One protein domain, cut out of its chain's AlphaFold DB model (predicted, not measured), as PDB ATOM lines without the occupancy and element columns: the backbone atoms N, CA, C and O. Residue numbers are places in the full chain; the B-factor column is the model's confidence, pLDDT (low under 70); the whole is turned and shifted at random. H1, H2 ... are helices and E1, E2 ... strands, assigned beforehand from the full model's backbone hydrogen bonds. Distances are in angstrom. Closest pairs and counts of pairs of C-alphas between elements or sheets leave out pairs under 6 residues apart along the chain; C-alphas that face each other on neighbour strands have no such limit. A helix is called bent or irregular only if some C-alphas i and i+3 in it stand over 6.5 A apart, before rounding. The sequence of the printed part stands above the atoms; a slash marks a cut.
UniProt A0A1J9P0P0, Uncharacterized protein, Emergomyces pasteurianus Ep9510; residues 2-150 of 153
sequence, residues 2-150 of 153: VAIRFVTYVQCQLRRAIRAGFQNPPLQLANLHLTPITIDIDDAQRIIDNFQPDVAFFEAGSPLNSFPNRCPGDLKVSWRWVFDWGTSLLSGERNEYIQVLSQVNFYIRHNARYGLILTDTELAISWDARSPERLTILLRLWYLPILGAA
ATOM      1  N   VAL A   2     -95.002  27.801  -9.803       42.62
ATOM      2  CA  VAL A   2     -93.620  28.034  -9.314       42.62
ATOM      3  C   VAL A   2     -92.740  26.779  -9.445       42.62
ATOM      4  O   VAL A   2     -91.674  26.865 -10.048       42.62
ATOM      5  N   ALA A   3     -93.236  25.607  -9.029       46.19
ATOM      6  CA  ALA A   3     -92.529  24.324  -9.162       46.19
ATOM      7  C   ALA A   3     -92.079  24.016 -10.609       46.19
ATOM      8  O   ALA A   3     -90.931  23.654 -10.838       46.19
ATOM      9  N   ILE A   4     -92.930  24.273 -11.613       48.69
ATOM     10  CA  ILE A   4     -92.607  24.035 -13.036       48.69
ATOM     11  C   ILE A   4     -91.454  24.931 -13.515       48.69
ATOM     12  O   ILE A   4     -90.560  24.470 -14.226       48.69
ATOM     13  N   ARG A   5     -91.443  26.215 -13.129       48.56
ATOM     14  CA  ARG A   5     -90.346  27.133 -13.491       48.56
ATOM     15  C   ARG A   5     -89.050  26.770 -12.762       48.56
ATOM     16  O   ARG A   5     -87.985  26.830 -13.370       48.56
ATOM     17  N   PHE A   6     -89.144  26.335 -11.511       55.47
ATOM     18  CA  PHE A   6     -87.999  25.890 -10.725       55.47
ATOM     19  C   PHE A   6     -87.349  24.623 -11.313       55.47
ATOM     20  O   PHE A   6     -86.149  24.611 -11.588       55.47
ATOM     21  N   VAL A   7     -88.150  23.600 -11.628       56.56
ATOM     22  CA  VAL A   7     -87.708  22.372 -12.313       56.56
ATOM     23  C   VAL A   7     -87.035  22.693 -13.653       56.56
ATOM     24  O   VAL A   7     -85.940  22.211 -13.943       56.56
ATOM     25  N   THR A   8     -87.640  23.571 -14.457       55.84
ATOM     26  CA  THR A   8     -87.146  23.862 -15.813       55.84
ATOM     27  C   THR A   8     -85.830  24.647 -15.809       55.84
ATOM     28  O   THR A   8     -84.922  24.333 -16.581       55.84
ATOM     29  N   TYR A   9     -85.699  25.662 -14.948       54.38
ATOM     30  CA  TYR A   9     -84.558  26.583 -14.997       54.38
ATOM     31  C   TYR A   9     -83.475  26.281 -13.963       54.38
ATOM     32  O   TYR A   9     -82.292  26.430 -14.273       54.38
ATOM     33  N   VAL A  10     -83.848  25.844 -12.760       59.06
ATOM     34  CA  VAL A  10     -82.907  25.646 -11.652       59.06
ATOM     35  C   VAL A  10     -82.421  24.202 -11.623       59.06
ATOM     36  O   VAL A  10     -81.214  23.976 -11.611       59.06
ATOM     37  N   GLN A  11     -83.312  23.211 -11.719       64.00
ATOM     38  CA  GLN A  11     -82.931  21.803 -11.537       64.00
ATOM     39  C   GLN A  11     -81.963  21.294 -12.618       64.00
ATOM     40  O   GLN A  11     -80.997  20.596 -12.306       64.00
ATOM     41  N   CYS A  12     -82.160  21.664 -13.890       62.47
ATOM     42  CA  CYS A  12     -81.249  21.262 -14.969       62.47
ATOM     43  C   CYS A  12     -79.866  21.921 -14.873       62.47
ATOM     44  O   CYS A  12     -78.876  21.319 -15.300       62.47
ATOM     45  N   GLN A  13     -79.792  23.154 -14.368       61.47
ATOM     46  CA  GLN A  13     -78.522  23.850 -14.151       61.47
ATOM     47  C   GLN A  13     -77.815  23.300 -12.919       61.47
ATOM     48  O   GLN A  13     -76.629  22.998 -12.993       61.47
ATOM     49  N   LEU A  14     -78.569  23.051 -11.848       61.38
ATOM     50  CA  LEU A  14     -78.091  22.403 -10.639       61.38
ATOM     51  C   LEU A  14     -77.516  21.021 -10.972       61.38
ATOM     52  O   LEU A  14     -76.326  20.810 -10.793       61.38
ATOM     53  N   ARG A  15     -78.282  20.109 -11.593       64.31
ATOM     54  CA  ARG A  15     -77.777  18.777 -11.997       64.31
ATOM     55  C   ARG A  15     -76.513  18.848 -12.851       64.31
ATOM     56  O   ARG A  15     -75.629  18.011 -12.682       64.31
ATOM     57  N   ARG A  16     -76.429  19.804 -13.784       63.19
ATOM     58  CA  ARG A  16     -75.244  19.977 -14.640       63.19
ATOM     59  C   ARG A  16     -74.039  20.484 -13.857       63.19
ATOM     60  O   ARG A  16     -72.969  19.906 -14.014       63.19
ATOM     61  N   ALA A  17     -74.220  21.493 -13.009       58.75
ATOM     62  CA  ALA A  17     -73.176  22.013 -12.133       58.75
ATOM     63  C   ALA A  17     -72.656  20.911 -11.200       58.75
ATOM     64  O   ALA A  17     -71.469  20.616 -11.204       58.75
ATOM     65  N   ILE A  18     -73.555  20.194 -10.519       60.84
ATOM     66  CA  ILE A  18     -73.215  19.046  -9.668       60.84
ATOM     67  C   ILE A  18     -72.370  18.039 -10.448       60.84
ATOM     68  O   ILE A  18     -71.248  17.729 -10.058       60.84
ATOM     69  N   ARG A  19     -72.870  17.568 -11.595       64.19
ATOM     70  CA  ARG A  19     -72.165  16.568 -12.403       64.19
ATOM     71  C   ARG A  19     -70.780  17.044 -12.837       64.19
ATOM     72  O   ARG A  19     -69.838  16.269 -12.756       64.19
ATOM     73  N   ALA A  20     -70.656  18.296 -13.273       61.12
ATOM     74  CA  ALA A  20     -69.374  18.877 -13.659       61.12
ATOM     75  C   ALA A  20     -68.401  18.977 -12.470       61.12
ATOM     76  O   ALA A  20     -67.203  18.774 -12.643       61.12
ATOM     77  N   GLY A  21     -68.905  19.230 -11.259       58.72
ATOM     78  CA  GLY A  21     -68.089  19.385 -10.047       58.72
ATOM     79  C   GLY A  21     -67.497  18.071  -9.559       58.72
ATOM     80  O   GLY A  21     -66.372  18.042  -9.069       58.72
ATOM     81  N   PHE A  22     -68.227  16.977  -9.766       59.81
ATOM     82  CA  PHE A  22     -67.789  15.625  -9.419       59.81
ATOM     83  C   PHE A  22     -67.025  14.906 -10.540       59.81
ATOM     84  O   PHE A  22     -66.491  13.828 -10.304       59.81
ATOM     85  N   GLN A  23     -66.944  15.470 -11.750       65.00
ATOM     86  CA  GLN A  23     -66.166  14.874 -12.845       65.00
ATOM     87  C   GLN A  23     -64.650  14.970 -12.627       65.00
ATOM     88  O   GLN A  23     -63.931  14.087 -13.079       65.00
ATOM     89  N   ASN A  24     -64.174  16.010 -11.931       61.94
ATOM     90  CA  ASN A  24     -62.761  16.201 -11.588       61.94
ATOM     91  C   ASN A  24     -62.642  16.680 -10.132       61.94
ATOM     92  O   ASN A  24     -62.400  17.869  -9.899       61.94
ATOM     93  N   PRO A  25     -62.871  15.798  -9.144       59.69
ATOM     94  CA  PRO A  25     -62.842  16.200  -7.751       59.69
ATOM     95  C   PRO A  25     -61.428  16.689  -7.383       59.69
ATOM     96  O   PRO A  25     -60.446  15.990  -7.647       59.69
ATOM     97  N   PRO A  26     -61.293  17.875  -6.761       59.56
ATOM     98  CA  PRO A  26     -60.059  18.278  -6.098       59.56
ATOM     99  C   PRO A  26     -59.574  17.167  -5.159       59.56
ATOM    100  O   PRO A  26     -60.395  16.495  -4.538       59.56
ATOM    101  N   LEU A  27     -58.258  17.014  -4.977       57.34
ATOM    102  CA  LEU A  27     -57.665  15.992  -4.090       57.34
ATOM    103  C   LEU A  27     -58.277  15.968  -2.673       57.34
ATOM    104  O   LEU A  27     -58.334  14.919  -2.046       57.34
ATOM    105  N   GLN A  28     -58.785  17.105  -2.184       57.44
ATOM    106  CA  GLN A  28     -59.500  17.197  -0.905       57.44
ATOM    107  C   GLN A  28     -60.855  16.472  -0.893       57.44
ATOM    108  O   GLN A  28     -61.228  15.944   0.146       57.44
ATOM    109  N   LEU A  29     -61.578  16.422  -2.019       59.03
ATOM    110  CA  LEU A  29     -62.832  15.670  -2.143       59.03
ATOM    111  C   LEU A  29     -62.599  14.167  -2.297       59.03
ATOM    112  O   LEU A  29     -63.434  13.390  -1.855       59.03
ATOM    113  N   ALA A  30     -61.474  13.753  -2.888       61.16
ATOM    114  CA  ALA A  30     -61.135  12.335  -3.042       61.16
ATOM    115  C   ALA A  30     -60.923  11.619  -1.694       61.16
ATOM    116  O   ALA A  30     -61.100  10.409  -1.611       61.16
ATOM    117  N   ASN A  31     -60.576  12.376  -0.648       63.75
ATOM    118  CA  ASN A  31     -60.407  11.865   0.713       63.75
ATOM    119  C   ASN A  31     -61.703  11.902   1.540       63.75
ATOM    120  O   ASN A  31     -61.687  11.494   2.696       63.75
ATOM    121  N   LEU A  32     -62.806  12.421   0.990       65.31
ATOM    122  CA  LEU A  32     -64.104  12.411   1.659       65.31
ATOM    123  C   LEU A  32     -64.874  11.143   1.269       65.31
ATOM    124  O   LEU A  32     -64.969  10.801   0.091       65.31
ATOM    125  N   HIS A  33     -65.476  10.481   2.257       69.38
ATOM    126  CA  HIS A  33     -66.478   9.443   2.025       69.38
ATOM    127  C   HIS A  33     -67.779  10.113   1.562       69.38
ATOM    128  O   HIS A  33     -68.524  10.684   2.361       69.38
ATOM    129  N   LEU A  34     -67.980  10.142   0.241       71.50
ATOM    130  CA  LEU A  34     -69.117  10.794  -0.402       71.50
ATOM    131  C   LEU A  34     -70.070   9.748  -0.977       71.50
ATOM    132  O   LEU A  34     -69.723   9.018  -1.907       71.50
ATOM    133  N   THR A  35     -71.295   9.746  -0.474       73.62
ATOM    134  CA  THR A  35     -72.397   8.947  -0.996       73.62
ATOM    135  C   THR A  35     -73.127   9.722  -2.099       73.62
ATOM    136  O   THR A  35     -73.542  10.862  -1.880       73.62
ATOM    137  N   PRO A  36     -73.316   9.152  -3.304       71.31
ATOM    138  CA  PRO A  36     -74.105   9.790  -4.350       71.31
ATOM    139  C   PRO A  36     -75.530  10.090  -3.873       71.31
ATOM    140  O   PRO A  36     -76.197   9.214  -3.326       71.31
ATOM    141  N   ILE A  37     -76.023  11.303  -4.125       74.56
ATOM    142  CA  ILE A  37     -77.370  11.728  -3.721       74.56
ATOM    143  C   ILE A  37     -78.255  12.111  -4.912       74.56
ATOM    144  O   ILE A  37     -77.781  12.545  -5.962       74.56
ATOM    145  N   THR A  38     -79.563  11.975  -4.724       74.00
ATOM    146  CA  THR A  38     -80.641  12.428  -5.605       74.00
ATOM    147  C   THR A  38     -81.445  13.514  -4.900       74.00
ATOM    148  O   THR A  38     -81.602  13.490  -3.682       74.00
ATOM    149  N   ILE A  39     -81.928  14.480  -5.679       75.25
ATOM    150  CA  ILE A  39     -82.734  15.601  -5.197       75.25
ATOM    151  C   ILE A  39     -84.153  15.399  -5.695       75.25
ATOM    152  O   ILE A  39     -84.345  15.203  -6.900       75.25
ATOM    153  N   ASP A  40     -85.108  15.502  -4.783       76.19
ATOM    154  CA  ASP A  40     -86.526  15.489  -5.096       76.19
ATOM    155  C   ASP A  40     -87.178  16.817  -4.717       76.19
ATOM    156  O   ASP A  40     -86.865  17.398  -3.678       76.19
ATOM    157  N   ILE A  41     -88.037  17.308  -5.603       70.94
ATOM    158  CA  ILE A  41     -88.728  18.597  -5.508       70.94
ATOM    159  C   ILE A  41     -90.199  18.336  -5.847       70.94
ATOM    160  O   ILE A  41     -90.725  18.881  -6.814       70.94
ATOM    161  N   ASP A  42     -90.830  17.398  -5.139       63.38
ATOM    162  CA  ASP A  42     -92.268  17.133  -5.255       63.38
ATOM    163  C   ASP A  42     -92.793  16.216  -4.128       63.38
ATOM    164  O   ASP A  42     -92.133  16.010  -3.109       63.38
ATOM    165  N   ASP A  43     -93.976  15.642  -4.341       58.97
ATOM    166  CA  ASP A  43     -94.757  14.740  -3.482       58.97
ATOM    167  C   ASP A  43     -94.055  13.443  -3.021       58.97
ATOM    168  O   ASP A  43     -94.573  12.676  -2.212       58.97
ATOM    169  N   ALA A  44     -92.845  13.181  -3.507       53.16
ATOM    170  CA  ALA A  44     -92.001  12.068  -3.071       53.16
ATOM    171  C   ALA A  44     -91.148  12.411  -1.830       53.16
ATOM    172  O   ALA A  44     -90.146  11.754  -1.527       53.16
ATOM    173  N   GLN A  45     -91.574  13.444  -1.101       64.19
ATOM    174  CA  GLN A  45     -91.003  13.885   0.159       64.19
ATOM    175  C   GLN A  45     -91.855  13.396   1.322       64.19
ATOM    176  O   GLN A  45     -93.062  13.620   1.384       64.19
ATOM    177  N   ARG A  46     -91.213  12.732   2.282       66.94
ATOM    178  CA  ARG A  46     -91.922  12.134   3.408       66.94
ATOM    179  C   ARG A  46     -92.472  13.219   4.333       66.94
ATOM    180  O   ARG A  46     -91.733  14.092   4.779       66.94
ATOM    181  N   ILE A  47     -93.747  13.087   4.684       70.69
ATOM    182  CA  ILE A  47     -94.416  13.904   5.696       70.69
ATOM    183  C   ILE A  47     -93.874  13.522   7.086       70.69
ATOM    184  O   ILE A  47     -93.994  12.370   7.512       70.69
ATOM    185  N   ILE A  48     -93.276  14.483   7.790       72.44
ATOM    186  CA  ILE A  48     -92.794  14.371   9.173       72.44
ATOM    187  C   ILE A  48     -93.766  15.146  10.061       72.44
ATOM    188  O   ILE A  48     -93.861  16.362   9.938       72.44
ATOM    189  N   ASP A  49     -94.511  14.459  10.929       73.19
ATOM    190  CA  ASP A  49     -95.501  15.063  11.840       73.19
ATOM    191  C   ASP A  49     -96.447  16.076  11.154       73.19
ATOM    192  O   ASP A  49     -96.737  17.145  11.686       73.19
ATOM    193  N   ASN A  50     -96.942  15.722   9.962       78.69
ATOM    194  CA  ASN A  50     -97.778  16.549   9.071       78.69
ATOM    195  C   ASN A  50     -97.066  17.702   8.338       78.69
ATOM    196  O   ASN A  50     -97.726  18.471   7.644       78.69
ATOM    197  N   PHE A  51     -95.738  17.792   8.416       77.88
ATOM    198  CA  PHE A  51     -94.930  18.759   7.672       77.88
ATOM    199  C   PHE A  51     -94.095  18.072   6.594       77.88
ATOM    200  O   PHE A  51     -93.340  17.140   6.865       77.88
ATOM    201  N   GLN A  52     -94.192  18.569   5.366       82.62
ATOM    202  CA  GLN A  52     -93.436  18.083   4.214       82.62
ATOM    203  C   GLN A  52     -92.477  19.186   3.761       82.62
ATOM    204  O   GLN A  52     -92.931  20.322   3.615       82.62
ATOM    205  N   PRO A  53     -91.169  18.910   3.617       83.75
ATOM    206  CA  PRO A  53     -90.263  19.868   2.995       83.75
ATOM    207  C   PRO A  53     -90.637  20.073   1.518       83.75
ATOM    208  O   PRO A  53     -91.298  19.229   0.916       83.75
ATOM    209  N   ASP A  54     -90.213  21.194   0.940       83.12
ATOM    210  CA  ASP A  54     -90.400  21.472  -0.490       83.12
ATOM    211  C   ASP A  54     -89.279  20.861  -1.340       83.12
ATOM    212  O   ASP A  54     -89.465  20.607  -2.533       83.12
ATOM    213  N   VAL A  55     -88.112  20.616  -0.737       80.00
ATOM    214  CA  VAL A  55     -87.003  19.880  -1.353       80.00
ATOM    215  C   VAL A  55     -86.362  18.895  -0.376       80.00
ATOM    216  O   VAL A  55     -86.168  19.188   0.807       80.00
ATOM    217  N   ALA A  56     -85.971  17.730  -0.889       80.06
ATOM    218  CA  ALA A  56     -85.301  16.697  -0.117       80.06
ATOM    219  C   ALA A  56     -84.133  16.059  -0.871       80.06
ATOM    220  O   ALA A  56     -84.110  15.999  -2.102       80.06
ATOM    221  N   PHE A  57     -83.154  15.583  -0.103       78.88
ATOM    222  CA  PHE A  57     -81.931  14.974  -0.611       78.88
ATOM    223  C   PHE A  57     -81.803  13.571  -0.030       78.88
ATOM    224  O   PHE A  57     -81.754  13.396   1.190       78.88
ATOM    225  N   PHE A  58     -81.709  12.582  -0.911       76.94
ATOM    226  CA  PHE A  58     -81.677  11.164  -0.560       76.94
ATOM    227  C   PHE A  58     -80.501  10.476  -1.235       76.94
ATOM    228  O   PHE A  58     -79.992  10.963  -2.238       76.94
ATOM    229  N   GLU A  59     -80.077   9.327  -0.729       78.25
ATOM    230  CA  GLU A  59     -79.078   8.501  -1.405       78.25
ATOM    231  C   GLU A  59     -79.584   8.018  -2.777       78.25
ATOM    232  O   GLU A  59     -80.741   7.620  -2.940       78.25
ATOM    233  N   ALA A  60     -78.723   8.077  -3.791       74.81
ATOM    234  CA  ALA A  60     -79.075   7.679  -5.145       74.81
ATOM    235  C   ALA A  60     -79.339   6.168  -5.227       74.81
ATOM    236  O   ALA A  60     -78.540   5.358  -4.770       74.81
ATOM    237  N   GLY A  61     -80.456   5.789  -5.851       73.81
ATOM    238  CA  GLY A  61     -80.891   4.388  -5.941       73.81
ATOM    239  C   GLY A  61     -81.674   3.895  -4.721       73.81
ATOM    240  O   GLY A  61     -82.198   2.784  -4.746       73.81
ATOM    241  N   SER A  62     -81.810   4.726  -3.687       73.31
ATOM    242  CA  SER A  62     -82.712   4.466  -2.572       73.31
ATOM    243  C   SER A  62     -84.179   4.662  -2.999       73.31
ATOM    244  O   SER A  62     -84.445   5.470  -3.897       73.31
ATOM    245  N   PRO A  63     -85.152   3.950  -2.398       70.75
ATOM    246  CA  PRO A  63     -86.568   4.201  -2.650       70.75
ATOM    247  C   PRO A  63     -86.932   5.670  -2.390       70.75
ATOM    248  O   PRO A  63     -86.394   6.289  -1.472       70.75
ATOM    249  N   LEU A  64     -87.882   6.219  -3.154       62.16
ATOM    250  CA  LEU A  64     -88.477   7.525  -2.843       62.16
ATOM    251  C   LEU A  64     -88.991   7.511  -1.392       62.16
ATOM    252  O   LEU A  64     -89.539   6.496  -0.951       62.16
ATOM    253  N   ASN A  65     -88.818   8.612  -0.655       63.38
ATOM    254  CA  ASN A  65     -89.062   8.712   0.795       63.38
ATOM    255  C   ASN A  65     -88.091   7.937   1.708       63.38
ATOM    256  O   ASN A  65     -88.429   7.687   2.874       63.38
ATOM    257  N   SER A  66     -86.914   7.531   1.224       64.81
ATOM    258  CA  SER A  66     -85.924   6.885   2.084       64.81
ATOM    259  C   SER A  66     -85.391   7.818   3.171       64.81
ATOM    260  O   SER A  66     -85.408   9.044   3.061       64.81
ATOM    261  N   PHE A  67     -84.960   7.221   4.278       62.75
ATOM    262  CA  PHE A  67     -84.466   7.937   5.446       62.75
ATOM    263  C   PHE A  67     -82.957   7.709   5.610       62.75
ATOM    264  O   PHE A  67     -82.507   6.587   5.367       62.75
ATOM    265  N   PRO A  68     -82.196   8.704   6.103       69.62
ATOM    266  CA  PRO A  68     -82.607  10.081   6.417       69.62
ATOM    267  C   PRO A  68     -82.583  11.038   5.216       69.62
ATOM    268  O   PRO A  68     -81.737  10.915   4.333       69.62
ATOM    269  N   ASN A  69     -83.470  12.045   5.229       79.06
ATOM    270  CA  ASN A  69     -83.337  13.209   4.348       79.06
ATOM    271  C   ASN A  69     -82.096  13.993   4.780       79.06
ATOM    272  O   ASN A  69     -82.040  14.512   5.894       79.06
ATOM    273  N   ARG A  70     -81.089  14.068   3.913       76.62
ATOM    274  CA  ARG A  70     -79.783  14.625   4.279       76.62
ATOM    275  C   ARG A  70     -79.766  16.160   4.295       76.62
ATOM    276  O   ARG A  70     -78.928  16.739   4.987       76.62
ATOM    277  N   CYS A  71     -80.667  16.812   3.551       80.12
ATOM    278  CA  CYS A  71     -80.708  18.274   3.404       80.12
ATOM    279  C   CYS A  71     -82.124  18.806   3.055       80.12
ATOM    280  O   CYS A  71     -82.338  19.311   1.954       80.12
ATOM    281  N   PRO A  72     -83.124  18.673   3.944       85.06
ATOM    282  CA  PRO A  72     -84.465  19.220   3.747       85.06
ATOM    283  C   PRO A  72     -84.450  20.730   3.500       85.06
ATOM    284  O   PRO A  72     -83.650  21.459   4.087       85.06
ATOM    285  N   GLY A  73     -85.387  21.225   2.697       85.38
ATOM    286  CA  GLY A  73     -85.507  22.660   2.485       85.38
ATOM    287  C   GLY A  73     -86.895  23.175   2.173       85.38
ATOM    288  O   GLY A  73     -87.821  22.413   1.910       85.38
ATOM    289  N   ASP A  74     -86.992  24.499   2.212       86.12
ATOM    290  CA  ASP A  74     -88.191  25.279   1.918       86.12
ATOM    291  C   ASP A  74     -87.951  26.115   0.648       86.12
ATOM    292  O   ASP A  74     -86.900  26.760   0.501       86.12
ATOM    293  N   LEU A  75     -88.895  26.069  -0.293       85.38
ATOM    294  CA  LEU A  75     -88.837  26.793  -1.555       85.38
ATOM    295  C   LEU A  75     -89.791  27.979  -1.489       85.38
ATOM    296  O   LEU A  75     -91.014  27.853  -1.556       85.38
ATOM    297  N   LYS A  76     -89.218  29.177  -1.434       84.88
ATOM    298  CA  LYS A  76     -89.985  30.421  -1.413       84.88
ATOM    299  C   LYS A  76     -89.766  31.226  -2.684       84.88
ATOM    300  O   LYS A  76     -88.957  30.915  -3.547       84.88
ATOM    301  N   VAL A  77     -90.554  32.276  -2.813       82.69
ATOM    302  CA  VAL A  77     -90.370  33.325  -3.814       82.69
ATOM    303  C   VAL A  77     -89.950  34.588  -3.078       82.69
ATOM    304  O   VAL A  77     -90.393  34.823  -1.959       82.69
ATOM    305  N   SER A  78     -89.116  35.402  -3.700       78.31
ATOM    306  CA  SER A  78     -88.478  36.597  -3.145       78.31
ATOM    307  C   SER A  78     -89.489  37.626  -2.637       78.31
ATOM    308  O   SER A  78     -89.292  38.267  -1.616       78.31
ATOM    309  N   TRP A  79     -90.661  37.726  -3.260       81.75
ATOM    310  CA  TRP A  79     -91.740  38.584  -2.754       81.75
ATOM    311  C   TRP A  79     -92.492  38.012  -1.533       81.75
ATOM    312  O   TRP A  79     -93.367  38.678  -0.985       81.75
ATOM    313  N   ARG A  80     -92.192  36.773  -1.123       84.56
ATOM    314  CA  ARG A  80     -92.737  36.094   0.067       84.56
ATOM    315  C   ARG A  80     -91.707  35.876   1.161       84.56
ATOM    316  O   ARG A  80     -92.108  35.665   2.297       84.56
ATOM    317  N   TRP A  81     -90.424  35.854   0.821       88.62
ATOM    318  CA  TRP A  81     -89.347  35.687   1.780       88.62
ATOM    319  C   TRP A  81     -88.033  36.180   1.176       88.62
ATOM    320  O   TRP A  81     -87.663  35.762   0.079       88.62
ATOM    321  N   VAL A  82     -87.315  37.015   1.920       84.06
ATOM    322  CA  VAL A  82     -85.917  37.392   1.659       84.06
ATOM    323  C   VAL A  82     -85.155  37.408   2.970       84.06
ATOM    324  O   VAL A  82     -85.739  37.607   4.040       84.06
ATOM    325  N   PHE A  83     -83.840  37.226   2.897       80.81
ATOM    326  CA  PHE A  83     -83.002  37.157   4.089       80.81
ATOM    327  C   PHE A  83     -83.046  38.449   4.926       80.81
ATOM    328  O   PHE A  83     -83.077  38.403   6.159       80.81
ATOM    329  N   ASP A  84     -83.130  39.605   4.265       85.81
ATOM    330  CA  ASP A  84     -83.106  40.923   4.913       85.81
ATOM    331  C   ASP A  84     -84.301  41.167   5.853       85.81
ATOM    332  O   ASP A  84     -84.200  41.954   6.803       85.81
ATOM    333  N   TRP A  85     -85.406  40.430   5.673       88.19
ATOM    334  CA  TRP A  85     -86.581  40.505   6.547       88.19
ATOM    335  C   TRP A  85     -86.287  40.114   7.999       88.19
ATOM    336  O   TRP A  85     -87.012  40.535   8.901       88.19
ATOM    337  N   GLY A  86     -85.180  39.411   8.263       84.38
ATOM    338  CA  GLY A  86     -84.716  39.139   9.625       84.38
ATOM    339  C   GLY A  86     -84.402  40.395  10.443       84.38
ATOM    340  O   GLY A  86     -84.485  40.362  11.673       84.38
ATOM    341  N   THR A  87     -84.097  41.510   9.776       87.62
ATOM    342  CA  THR A  87     -83.850  42.813  10.415       87.62
ATOM    343  C   THR A  87     -84.967  43.830  10.172       87.62
ATOM    344  O   THR A  87     -84.868  44.966  10.638       87.62
ATOM    345  N   SER A  88     -86.047  43.431   9.490       89.62
ATOM    346  CA  SER A  88     -87.160  44.329   9.193       89.62
ATOM    347  C   SER A  88     -87.866  44.817  10.462       89.62
ATOM    348  O   SER A  88     -88.040  44.090  11.448       89.62
ATOM    349  N   LEU A  89     -88.299  46.079  10.413       91.31
ATOM    350  CA  LEU A  89     -89.142  46.710  11.430       91.31
ATOM    351  C   LEU A  89     -90.626  46.369  11.240       91.31
ATOM    352  O   LEU A  89     -91.429  46.602  12.144       91.31
ATOM    353  N   LEU A  90     -91.004  45.822  10.081       91.81
ATOM    354  CA  LEU A  90     -92.365  45.387   9.807       91.81
ATOM    355  C   LEU A  90     -92.594  44.010  10.429       91.81
ATOM    356  O   LEU A  90     -92.022  43.007  10.001       91.81
ATOM    357  N   SER A  91     -93.483  43.944  11.423       88.31
ATOM    358  CA  SER A  91     -93.781  42.699  12.143       88.31
ATOM    359  C   SER A  91     -94.232  41.563  11.220       88.31
ATOM    360  O   SER A  91     -93.918  40.411  11.489       88.31
ATOM    361  N   GLY A  92     -94.937  41.872  10.125       89.75
ATOM    362  CA  GLY A  92     -95.365  40.873   9.141       89.75
ATOM    363  C   GLY A  92     -94.188  40.180   8.452       89.75
ATOM    364  O   GLY A  92     -94.107  38.958   8.464       89.75
ATOM    365  N   GLU A  93     -93.238  40.959   7.934       89.81
ATOM    366  CA  GLU A  93     -92.038  40.442   7.261       89.81
ATOM    367  C   GLU A  93     -91.165  39.627   8.217       89.81
ATOM    368  O   GLU A  93     -90.707  38.533   7.886       89.81
ATOM    369  N   ARG A  94     -90.994  40.118   9.448       88.62
ATOM    370  CA  ARG A  94     -90.224  39.412  10.473       88.62
ATOM    371  C   ARG A  94     -90.883  38.099  10.902       88.62
ATOM    372  O   ARG A  94     -90.179  37.124  11.161       88.62
ATOM    373  N   ASN A  95     -92.212  38.059  10.976       90.69
ATOM    374  CA  ASN A  95     -92.948  36.839  11.302       90.69
ATOM    375  C   ASN A  95     -92.782  35.782  10.206       90.69
ATOM    376  O   ASN A  95     -92.447  34.647  10.530       90.69
ATOM    377  N   GLU A  96     -92.945  36.158   8.934       88.19
ATOM    378  CA  GLU A  96     -92.701  35.269   7.786       88.19
ATOM    379  C   GLU A  96     -91.251  34.763   7.782       88.19
ATOM    380  O   GLU A  96     -90.994  33.567   7.630       88.19
ATOM    381  N   TYR A  97     -90.291  35.655   8.053       87.94
ATOM    382  CA  TYR A  97     -88.882  35.290   8.156       87.94
ATOM    383  C   TYR A  97     -88.633  34.197   9.207       87.94
ATOM    384  O   TYR A  97     -88.001  33.177   8.917       87.94
ATOM    385  N   ILE A  98     -89.156  34.391  10.423       86.31
ATOM    386  CA  ILE A  98     -89.001  33.443  11.535       86.31
ATOM    387  C   ILE A  98     -89.765  32.144  11.267       86.31
ATOM    388  O   ILE A  98     -89.268  31.077  11.623       86.31
ATOM    389  N   GLN A  99     -90.940  32.205  10.638       89.88
ATOM    390  CA  GLN A  99     -91.724  31.015  10.309       89.88
ATOM    391  C   GLN A  99     -90.947  30.071   9.392       89.88
ATOM    392  O   GLN A  99     -90.766  28.905   9.747       89.88
ATOM    393  N   VAL A 100     -90.400  30.576   8.285       88.12
ATOM    394  CA  VAL A 100     -89.597  29.770   7.349       88.12
ATOM    395  C   VAL A 100     -88.357  29.188   8.034       88.12
ATOM    396  O   VAL A 100     -88.060  28.002   7.895       88.12
ATOM    397  N   LEU A 101     -87.662  29.980   8.860       87.44
ATOM    398  CA  LEU A 101     -86.542  29.469   9.655       87.44
ATOM    399  C   LEU A 101     -86.969  28.371  10.634       87.44
ATOM    400  O   LEU A 101     -86.248  27.388  10.804       87.44
ATOM    401  N   SER A 102     -88.125  28.523  11.283       87.31
ATOM    402  CA  SER A 102     -88.642  27.527  12.221       87.31
ATOM    403  C   SER A 102     -88.988  26.213  11.524       87.31
ATOM    404  O   SER A 102     -88.705  25.153  12.077       87.31
ATOM    405  N   GLN A 103     -89.503  26.279  10.292       86.62
ATOM    406  CA  GLN A 103     -89.831  25.120   9.467       86.62
ATOM    407  C   GLN A 103     -88.565  24.362   9.047       86.62
ATOM    408  O   GLN A 103     -88.465  23.154   9.252       86.62
ATOM    409  N   VAL A 104     -87.538  25.067   8.563       85.44
ATOM    410  CA  VAL A 104     -86.256  24.430   8.221       85.44
ATOM    411  C   VAL A 104     -85.554  23.864   9.457       85.44
ATOM    412  O   VAL A 104     -85.052  22.740   9.425       85.44
ATOM    413  N   ASN A 105     -85.568  24.587  10.578       85.94
ATOM    414  CA  ASN A 105     -85.008  24.103  11.841       85.94
ATOM    415  C   ASN A 105     -85.763  22.880  12.389       85.94
ATOM    416  O   ASN A 105     -85.143  21.990  12.968       85.94
ATOM    417  N   PHE A 106     -87.082  22.814  12.193       86.06
ATOM    418  CA  PHE A 106     -87.866  21.623  12.498       86.06
ATOM    419  C   PHE A 106     -87.316  20.427  11.716       86.06
ATOM    420  O   PHE A 106     -86.915  19.444  12.332       86.06
ATOM    421  N   TYR A 107     -87.152  20.538  10.393       83.81
ATOM    422  CA  TYR A 107     -86.620  19.434   9.589       83.81
ATOM    423  C   TYR A 107     -85.208  18.994   9.995       83.81
ATOM    424  O   TYR A 107     -84.952  17.795  10.084       83.81
ATOM    425  N   ILE A 108     -84.311  19.939  10.298       81.50
ATOM    426  CA  ILE A 108     -82.946  19.647  10.775       81.50
ATOM    427  C   ILE A 108     -82.981  18.784  12.047       81.50
ATOM    428  O   ILE A 108     -82.248  17.805  12.173       81.50
ATOM    429  N   ARG A 109     -83.901  19.075  12.975       83.38
ATOM    430  CA  ARG A 109     -84.059  18.295  14.213       83.38
ATOM    431  C   ARG A 109     -84.529  16.855  13.981       83.38
ATOM    432  O   ARG A 109     -84.323  16.020  14.860       83.38
ATOM    433  N   HIS A 110     -85.084  16.537  12.812       79.69
ATOM    434  CA  HIS A 110     -85.530  15.193  12.433       79.69
ATOM    435  C   HIS A 110     -84.476  14.418  11.630       79.69
ATOM    436  O   HIS A 110     -84.781  13.783  10.620       79.69
ATOM    437  N   ASN A 111     -83.241  14.401  12.141       75.50
ATOM    438  CA  ASN A 111     -82.118  13.619  11.610       75.50
ATOM    439  C   ASN A 111     -81.575  14.104  10.256       75.50
ATOM    440  O   ASN A 111     -81.096  13.307   9.450       75.50
ATOM    441  N   ALA A 112     -81.627  15.415  10.027       76.69
ATOM    442  CA  ALA A 112     -80.980  16.057   8.897       76.69
ATOM    443  C   ALA A 112     -79.819  16.935   9.370       76.69
ATOM    444  O   ALA A 112     -79.898  17.611  10.392       76.69
ATOM    445  N   ARG A 113     -78.712  16.932   8.624       72.81
ATOM    446  CA  ARG A 113     -77.488  17.642   9.029       72.81
ATOM    447  C   ARG A 113     -77.506  19.117   8.634       72.81
ATOM    448  O   ARG A 113     -76.992  19.978   9.354       72.81
ATOM    449  N   TYR A 114     -78.102  19.376   7.482       78.81
ATOM    450  CA  TYR A 114     -78.235  20.686   6.874       78.81
ATOM    451  C   TYR A 114     -79.697  20.925   6.538       78.81
ATOM    452  O   TYR A 114     -80.457  19.982   6.342       78.81
ATOM    453  N   GLY A 115     -80.079  22.187   6.453       83.00
ATOM    454  CA  GLY A 115     -81.340  22.594   5.869       83.00
ATOM    455  C   GLY A 115     -81.123  23.782   4.954       83.00
ATOM    456  O   GLY A 115     -80.175  24.551   5.133       83.00
ATOM    457  N   LEU A 116     -81.979  23.932   3.953       84.81
ATOM    458  CA  LEU A 116     -81.840  25.009   2.980       84.81
ATOM    459  C   LEU A 116     -83.132  25.802   2.819       84.81
ATOM    460  O   LEU A 116     -84.231  25.275   2.944       84.81
ATOM    461  N   ILE A 117     -82.982  27.083   2.515       83.25
ATOM    462  CA  ILE A 117     -84.061  27.942   2.040       83.25
ATOM    463  C   ILE A 117     -83.595  28.470   0.699       83.25
ATOM    464  O   ILE A 117     -82.516  29.062   0.602       83.25
ATOM    465  N   LEU A 118     -84.391  28.240  -0.332       82.31
ATOM    466  CA  LEU A 118     -84.062  28.674  -1.676       82.31
ATOM    467  C   LEU A 118     -85.208  29.499  -2.234       82.31
ATOM    468  O   LEU A 118     -86.369  29.095  -2.188       82.31
ATOM    469  N   THR A 119     -84.853  30.658  -2.767       79.00
ATOM    470  CA  THR A 119     -85.768  31.530  -3.489       79.00
ATOM    471  C   THR A 119     -85.337  31.680  -4.941       79.00
ATOM    472  O   THR A 119     -84.321  31.137  -5.377       79.00
ATOM    473  N   ASP A 120     -86.120  32.414  -5.725       75.88
ATOM    474  CA  ASP A 120     -85.753  32.822  -7.081       75.88
ATOM    475  C   ASP A 120     -84.568  33.808  -7.121       75.88
ATOM    476  O   ASP A 120     -83.997  34.003  -8.194       75.88
ATOM    477  N   THR A 121     -84.171  34.392  -5.983       74.00
ATOM    478  CA  THR A 121     -83.075  35.375  -5.892       74.00
ATOM    479  C   THR A 121     -81.947  34.980  -4.938       74.00
ATOM    480  O   THR A 121     -80.828  35.468  -5.094       74.00
ATOM    481  N   GLU A 122     -82.199  34.114  -3.951       75.81
ATOM    482  CA  GLU A 122     -81.311  33.905  -2.803       75.81
ATOM    483  C   GLU A 122     -81.242  32.438  -2.359       75.81
ATOM    484  O   GLU A 122     -82.177  31.661  -2.534       75.81
ATOM    485  N   LEU A 123     -80.123  32.072  -1.720       75.12
ATOM    486  CA  LEU A 123     -79.915  30.766  -1.091       75.12
ATOM    487  C   LEU A 123     -79.361  30.931   0.332       75.12
ATOM    488  O   LEU A 123     -78.203  31.328   0.535       75.12
ATOM    489  N   ALA A 124     -80.160  30.537   1.320       75.12
ATOM    490  CA  ALA A 124     -79.759  30.449   2.718       75.12
ATOM    491  C   ALA A 124     -79.569  28.983   3.138       75.12
ATOM    492  O   ALA A 124     -80.331  28.103   2.751       75.12
ATOM    493  N   ILE A 125     -78.523  28.719   3.924       71.75
ATOM    494  CA  ILE A 125     -78.210  27.390   4.461       71.75
ATOM    495  C   ILE A 125     -78.202  27.500   5.979       71.75
ATOM    496  O   ILE A 125     -77.542  28.382   6.530       71.75
ATOM    497  N   SER A 126     -78.927  26.595   6.623       71.25
ATOM    498  CA  SER A 126     -78.918  26.358   8.060       71.25
ATOM    499  C   SER A 126     -78.280  24.995   8.335       71.25
ATOM    500  O   SER A 126     -78.293  24.103   7.486       71.25
ATOM    501  N   TRP A 127     -77.672  24.829   9.499       71.62
ATOM    502  CA  TRP A 127     -77.027  23.584   9.905       71.62
ATOM    503  C   TRP A 127     -77.349  23.301  11.368       71.62
ATOM    504  O   TRP A 127     -77.559  24.233  12.146       71.62
ATOM    505  N   ASP A 128     -77.395  22.020  11.749       65.75
ATOM    506  CA  ASP A 128     -77.426  21.669  13.174       65.75
ATOM    507  C   ASP A 128     -76.128  22.175  13.824       65.75
ATOM    508  O   ASP A 128     -75.056  22.049  13.231       65.75
ATOM    509  N   ALA A 129     -76.189  22.684  15.055       53.53
ATOM    510  CA  ALA A 129     -75.027  23.162  15.814       53.53
ATOM    511  C   ALA A 129     -73.945  22.078  16.028       53.53
ATOM    512  O   ALA A 129     -72.838  22.367  16.472       53.53
ATOM    513  N   ARG A 130     -74.258  20.820  15.693       51.78
ATOM    514  CA  ARG A 130     -73.334  19.681  15.637       51.78
ATOM    515  C   ARG A 130     -72.494  19.604  14.352       51.78
ATOM    516  O   ARG A 130     -71.608  18.757  14.267       51.78
ATOM    517  N   SER A 131     -72.743  20.452  13.354       46.41
ATOM    518  CA  SER A 131     -72.010  20.464  12.082       46.41
ATOM    519  C   SER A 131     -70.878  21.500  12.077       46.41
ATOM    520  O   SER A 131     -71.115  22.645  12.461       46.41
ATOM    521  N   PRO A 132     -69.663  21.142  11.610       42.38
ATOM    522  CA  PRO A 132     -68.543  22.075  11.516       42.38
ATOM    523  C   PRO A 132     -68.886  23.272  10.622       42.38
ATOM    524  O   PRO A 132     -69.252  23.111   9.457       42.38
ATOM    525  N   GLU A 133     -68.759  24.475  11.172       43.12
ATOM    526  CA  GLU A 133     -69.061  25.736  10.498       43.12
ATOM    527  C   GLU A 133     -68.150  25.947   9.276       43.12
ATOM    528  O   GLU A 133     -66.933  26.076   9.424       43.12
ATOM    529  N   ARG A 134     -68.715  26.036   8.057       40.56
ATOM    530  CA  ARG A 134     -68.011  26.652   6.914       40.56
ATOM    531  C   ARG A 134     -68.923  27.122   5.764       40.56
ATOM    532  O   ARG A 134     -69.468  26.331   5.006       40.56
ATOM    533  N   LEU A 135     -68.891  28.448   5.592       39.25
ATOM    534  CA  LEU A 135     -68.831  29.242   4.349       39.25
ATOM    535  C   LEU A 135     -70.105  29.640   3.550       39.25
ATOM    536  O   LEU A 135     -70.749  28.868   2.848       39.25
ATOM    537  N   THR A 136     -70.397  30.941   3.663       38.50
ATOM    538  CA  THR A 136     -70.542  32.040   2.671       38.50
ATOM    539  C   THR A 136     -71.025  31.795   1.220       38.50
ATOM    540  O   THR A 136     -70.713  30.823   0.544       38.50
ATOM    541  N   ILE A 137     -71.767  32.797   0.732       38.47
ATOM    542  CA  ILE A 137     -72.948  32.748  -0.147       38.47
ATOM    543  C   ILE A 137     -72.742  32.502  -1.659       38.47
ATOM    544  O   ILE A 137     -73.719  32.203  -2.330       38.47
ATOM    545  N   LEU A 138     -71.532  32.486  -2.228       33.34
ATOM    546  CA  LEU A 138     -71.368  32.327  -3.698       33.34
ATOM    547  C   LEU A 138     -70.758  30.988  -4.162       33.34
ATOM    548  O   LEU A 138     -70.775  30.684  -5.350       33.34
ATOM    549  N   LEU A 139     -70.331  30.128  -3.230       39.59
ATOM    550  CA  LEU A 139     -69.944  28.724  -3.483       39.59
ATOM    551  C   LEU A 139     -71.104  27.726  -3.266       39.59
ATOM    552  O   LEU A 139     -70.948  26.519  -3.461       39.59
ATOM    553  N   ARG A 140     -72.284  28.217  -2.864       44.75
ATOM    554  CA  ARG A 140     -73.338  27.410  -2.230       44.75
ATOM    555  C   ARG A 140     -74.075  26.435  -3.156       44.75
ATOM    556  O   ARG A 140     -74.455  25.370  -2.690       44.75
ATOM    557  N   LEU A 141     -74.209  26.699  -4.458       47.69
ATOM    558  CA  LEU A 141     -74.874  25.754  -5.381       47.69
ATOM    559  C   LEU A 141     -74.025  24.507  -5.698       47.69
ATOM    560  O   LEU A 141     -74.579  23.444  -5.966       47.69
ATOM    561  N   TRP A 142     -72.694  24.617  -5.624       47.75
ATOM    562  CA  TRP A 142     -71.764  23.495  -5.825       47.75
ATOM    563  C   TRP A 142     -71.513  22.704  -4.542       47.75
ATOM    564  O   TRP A 142     -71.199  21.520  -4.605       47.75
ATOM    565  N   TYR A 143     -71.656  23.353  -3.383       57.12
ATOM    566  CA  TYR A 143     -71.350  22.766  -2.081       57.12
ATOM    567  C   TYR A 143     -72.534  22.011  -1.464       57.12
ATOM    568  O   TYR A 143     -72.319  21.028  -0.770       57.12
ATOM    569  N   LEU A 144     -73.782  22.391  -1.765       60.62
ATOM    570  CA  LEU A 144     -74.986  21.698  -1.277       60.62
ATOM    571  C   LEU A 144     -74.997  20.172  -1.504       60.62
ATOM    572  O   LEU A 144     -75.292  19.439  -0.562       60.62
ATOM    573  N   PRO A 145     -74.654  19.654  -2.695       61.31
ATOM    574  CA  PRO A 145     -74.611  18.218  -2.914       61.31
ATOM    575  C   PRO A 145     -73.374  17.569  -2.306       61.31
ATOM    576  O   PRO A 145     -73.442  16.404  -1.960       61.31
ATOM    577  N   ILE A 146     -72.269  18.299  -2.133       63.12
ATOM    578  CA  ILE A 146     -71.091  17.807  -1.403       63.12
ATOM    579  C   ILE A 146     -71.435  17.653   0.087       63.12
ATOM    580  O   ILE A 146     -71.115  16.636   0.689       63.12
ATOM    581  N   LEU A 147     -72.150  18.624   0.662       61.09
ATOM    582  CA  LEU A 147     -72.647  18.589   2.038       61.09
ATOM    583  C   LEU A 147     -73.691  17.492   2.259       61.09
ATOM    584  O   LEU A 147     -73.644  16.814   3.279       61.09
ATOM    585  N   GLY A 148     -74.615  17.306   1.313       58.44
ATOM    586  CA  GLY A 148     -75.573  16.202   1.356       58.44
ATOM    587  C   GLY A 148     -74.918  14.837   1.130       58.44
ATOM    588  O   GLY A 148     -75.358  13.850   1.705       58.44
ATOM    589  N   ALA A 149     -73.861  14.759   0.323       60.59
ATOM    590  CA  ALA A 149     -73.163  13.509   0.028       60.59
ATOM    591  C   ALA A 149     -72.212  13.065   1.144       60.59
ATOM    592  O   ALA A 149     -71.923  11.879   1.240       60.59
ATOM    593  N   ALA A 150     -71.721  13.985   1.974       65.19
ATOM    594  CA  ALA A 150     -70.778  13.657   3.035       65.19
ATOM    595  C   ALA A 150     -71.402  12.724   4.079       65.19
ATOM    596  O   ALA A 150     -72.404  13.064   4.716       65.19
TER     597      ALA A 150
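AT A GLANCE: This is residues 2 to 150 of the 153 residues of an uncharacterized protein of Emergomyces pasteurianus Ep9510 (UniProt A0A1J9P0P0). A small sheet of three strands, E3, E4 and E5, sits in the middle, with the long helix H4 along one face and the shorter H5 over the other. The far end of H5 packs on a small hairpin, E1 and E2; the long helix H1 packs across H5 with residues 14 to 21, H3 packs on residues 93 to 98 of H4, and residues 23 to 28 stick out. The printed part has 149 residues, with five named helices and five named strands in the order H1 H2 E1 E2 E3 H3 H4 E4 E5 H5, a mixed class. The larger sheet runs E3 E4 E5 and is mixed; the whole is compact, with a radius of gyration of the C-alphas of 15.4 A and spans of 47 by 35 by 32 A.

HOW THE PARTS SIT: Begin at E4, residues 114 to 118, the inner strand. E3, residues 73 to 75, is its parallel neighbour, with N 74 and O 116 3.0 A apart, within hydrogen-bond range. E5, residues 123 to 127, forms an antiparallel hairpin with E4; look at N 115 and O 126, 2.8 A. H4, residues 91 to 109, is on this sheet at a height of 10.2 A and runs along the strands, at 23 degrees to E4 on the local plane; its Val 104 and Gly 115 are the closest C-alphas, 5.8 A. E3, H3, residues 83 to 87, H4 and E4 make a strand-helix-strand unit, two parallel neighbour strands with helices between, its crossover right-handed. H3 touches H4, the closest C-alphas being those of Trp 85 and Arg 94, 5.5 A. On the opposite face H5, residues 140 to 149, lies slantwise over E4 and E5. The hairpin of E1, residues 37 to 40, and E2, residues 56 to 59, has N 38 and O 58 2.7 A apart; the C-alphas of Ile 37 and Ala 149, the closest of E1 and H5, are 5.9 A apart. H1, residues 2 to 23, touches H5 with residues 14 to 21 alone, closest at the C-alphas of Ile 18 and Trp 142, 6.1 A, only just about perpendicular at 72 degrees. H2, residues 27 to 30, touches no helix. Every O i to N i+4 pair of H4 is within hydrogen-bond range, against 15 of 18 in H1, 4 of 6 in H5 and 0 of 1 in H3, where 2 of 2 O i to N i+3 pairs are; H2 is too short for an i+4 pair.

IN THESE COORDINATES: Find C-alpha 2 at (-93.620, 28.034, -9.314); from there H1 runs 30.6 A, with a kink of 32 degrees near residue 9. H4 starts at C-alpha 91, (-93.781, 42.699, 12.143), and runs 26.4 A; E4 is 13.1 A and E5 13.4 A long. H5 runs 14.1 A to C-alpha 149 at (-73.163, 13.509, 0.028) and is only just irregular, C-alphas 142 and 145 being 6.7 A apart.

THE WHOLE: The C-alphas of Leu 27 and Ser 91 are the two farthest apart, 47.8 A. The printed part has no cut. The links E1 to E2, E2 to E3 and E5 to H5 are long. Mean pLDDT of the printed part is 70.3, with residues 2 to 33, 42 to 46, 64 to 68 and 128 to 150 under 70.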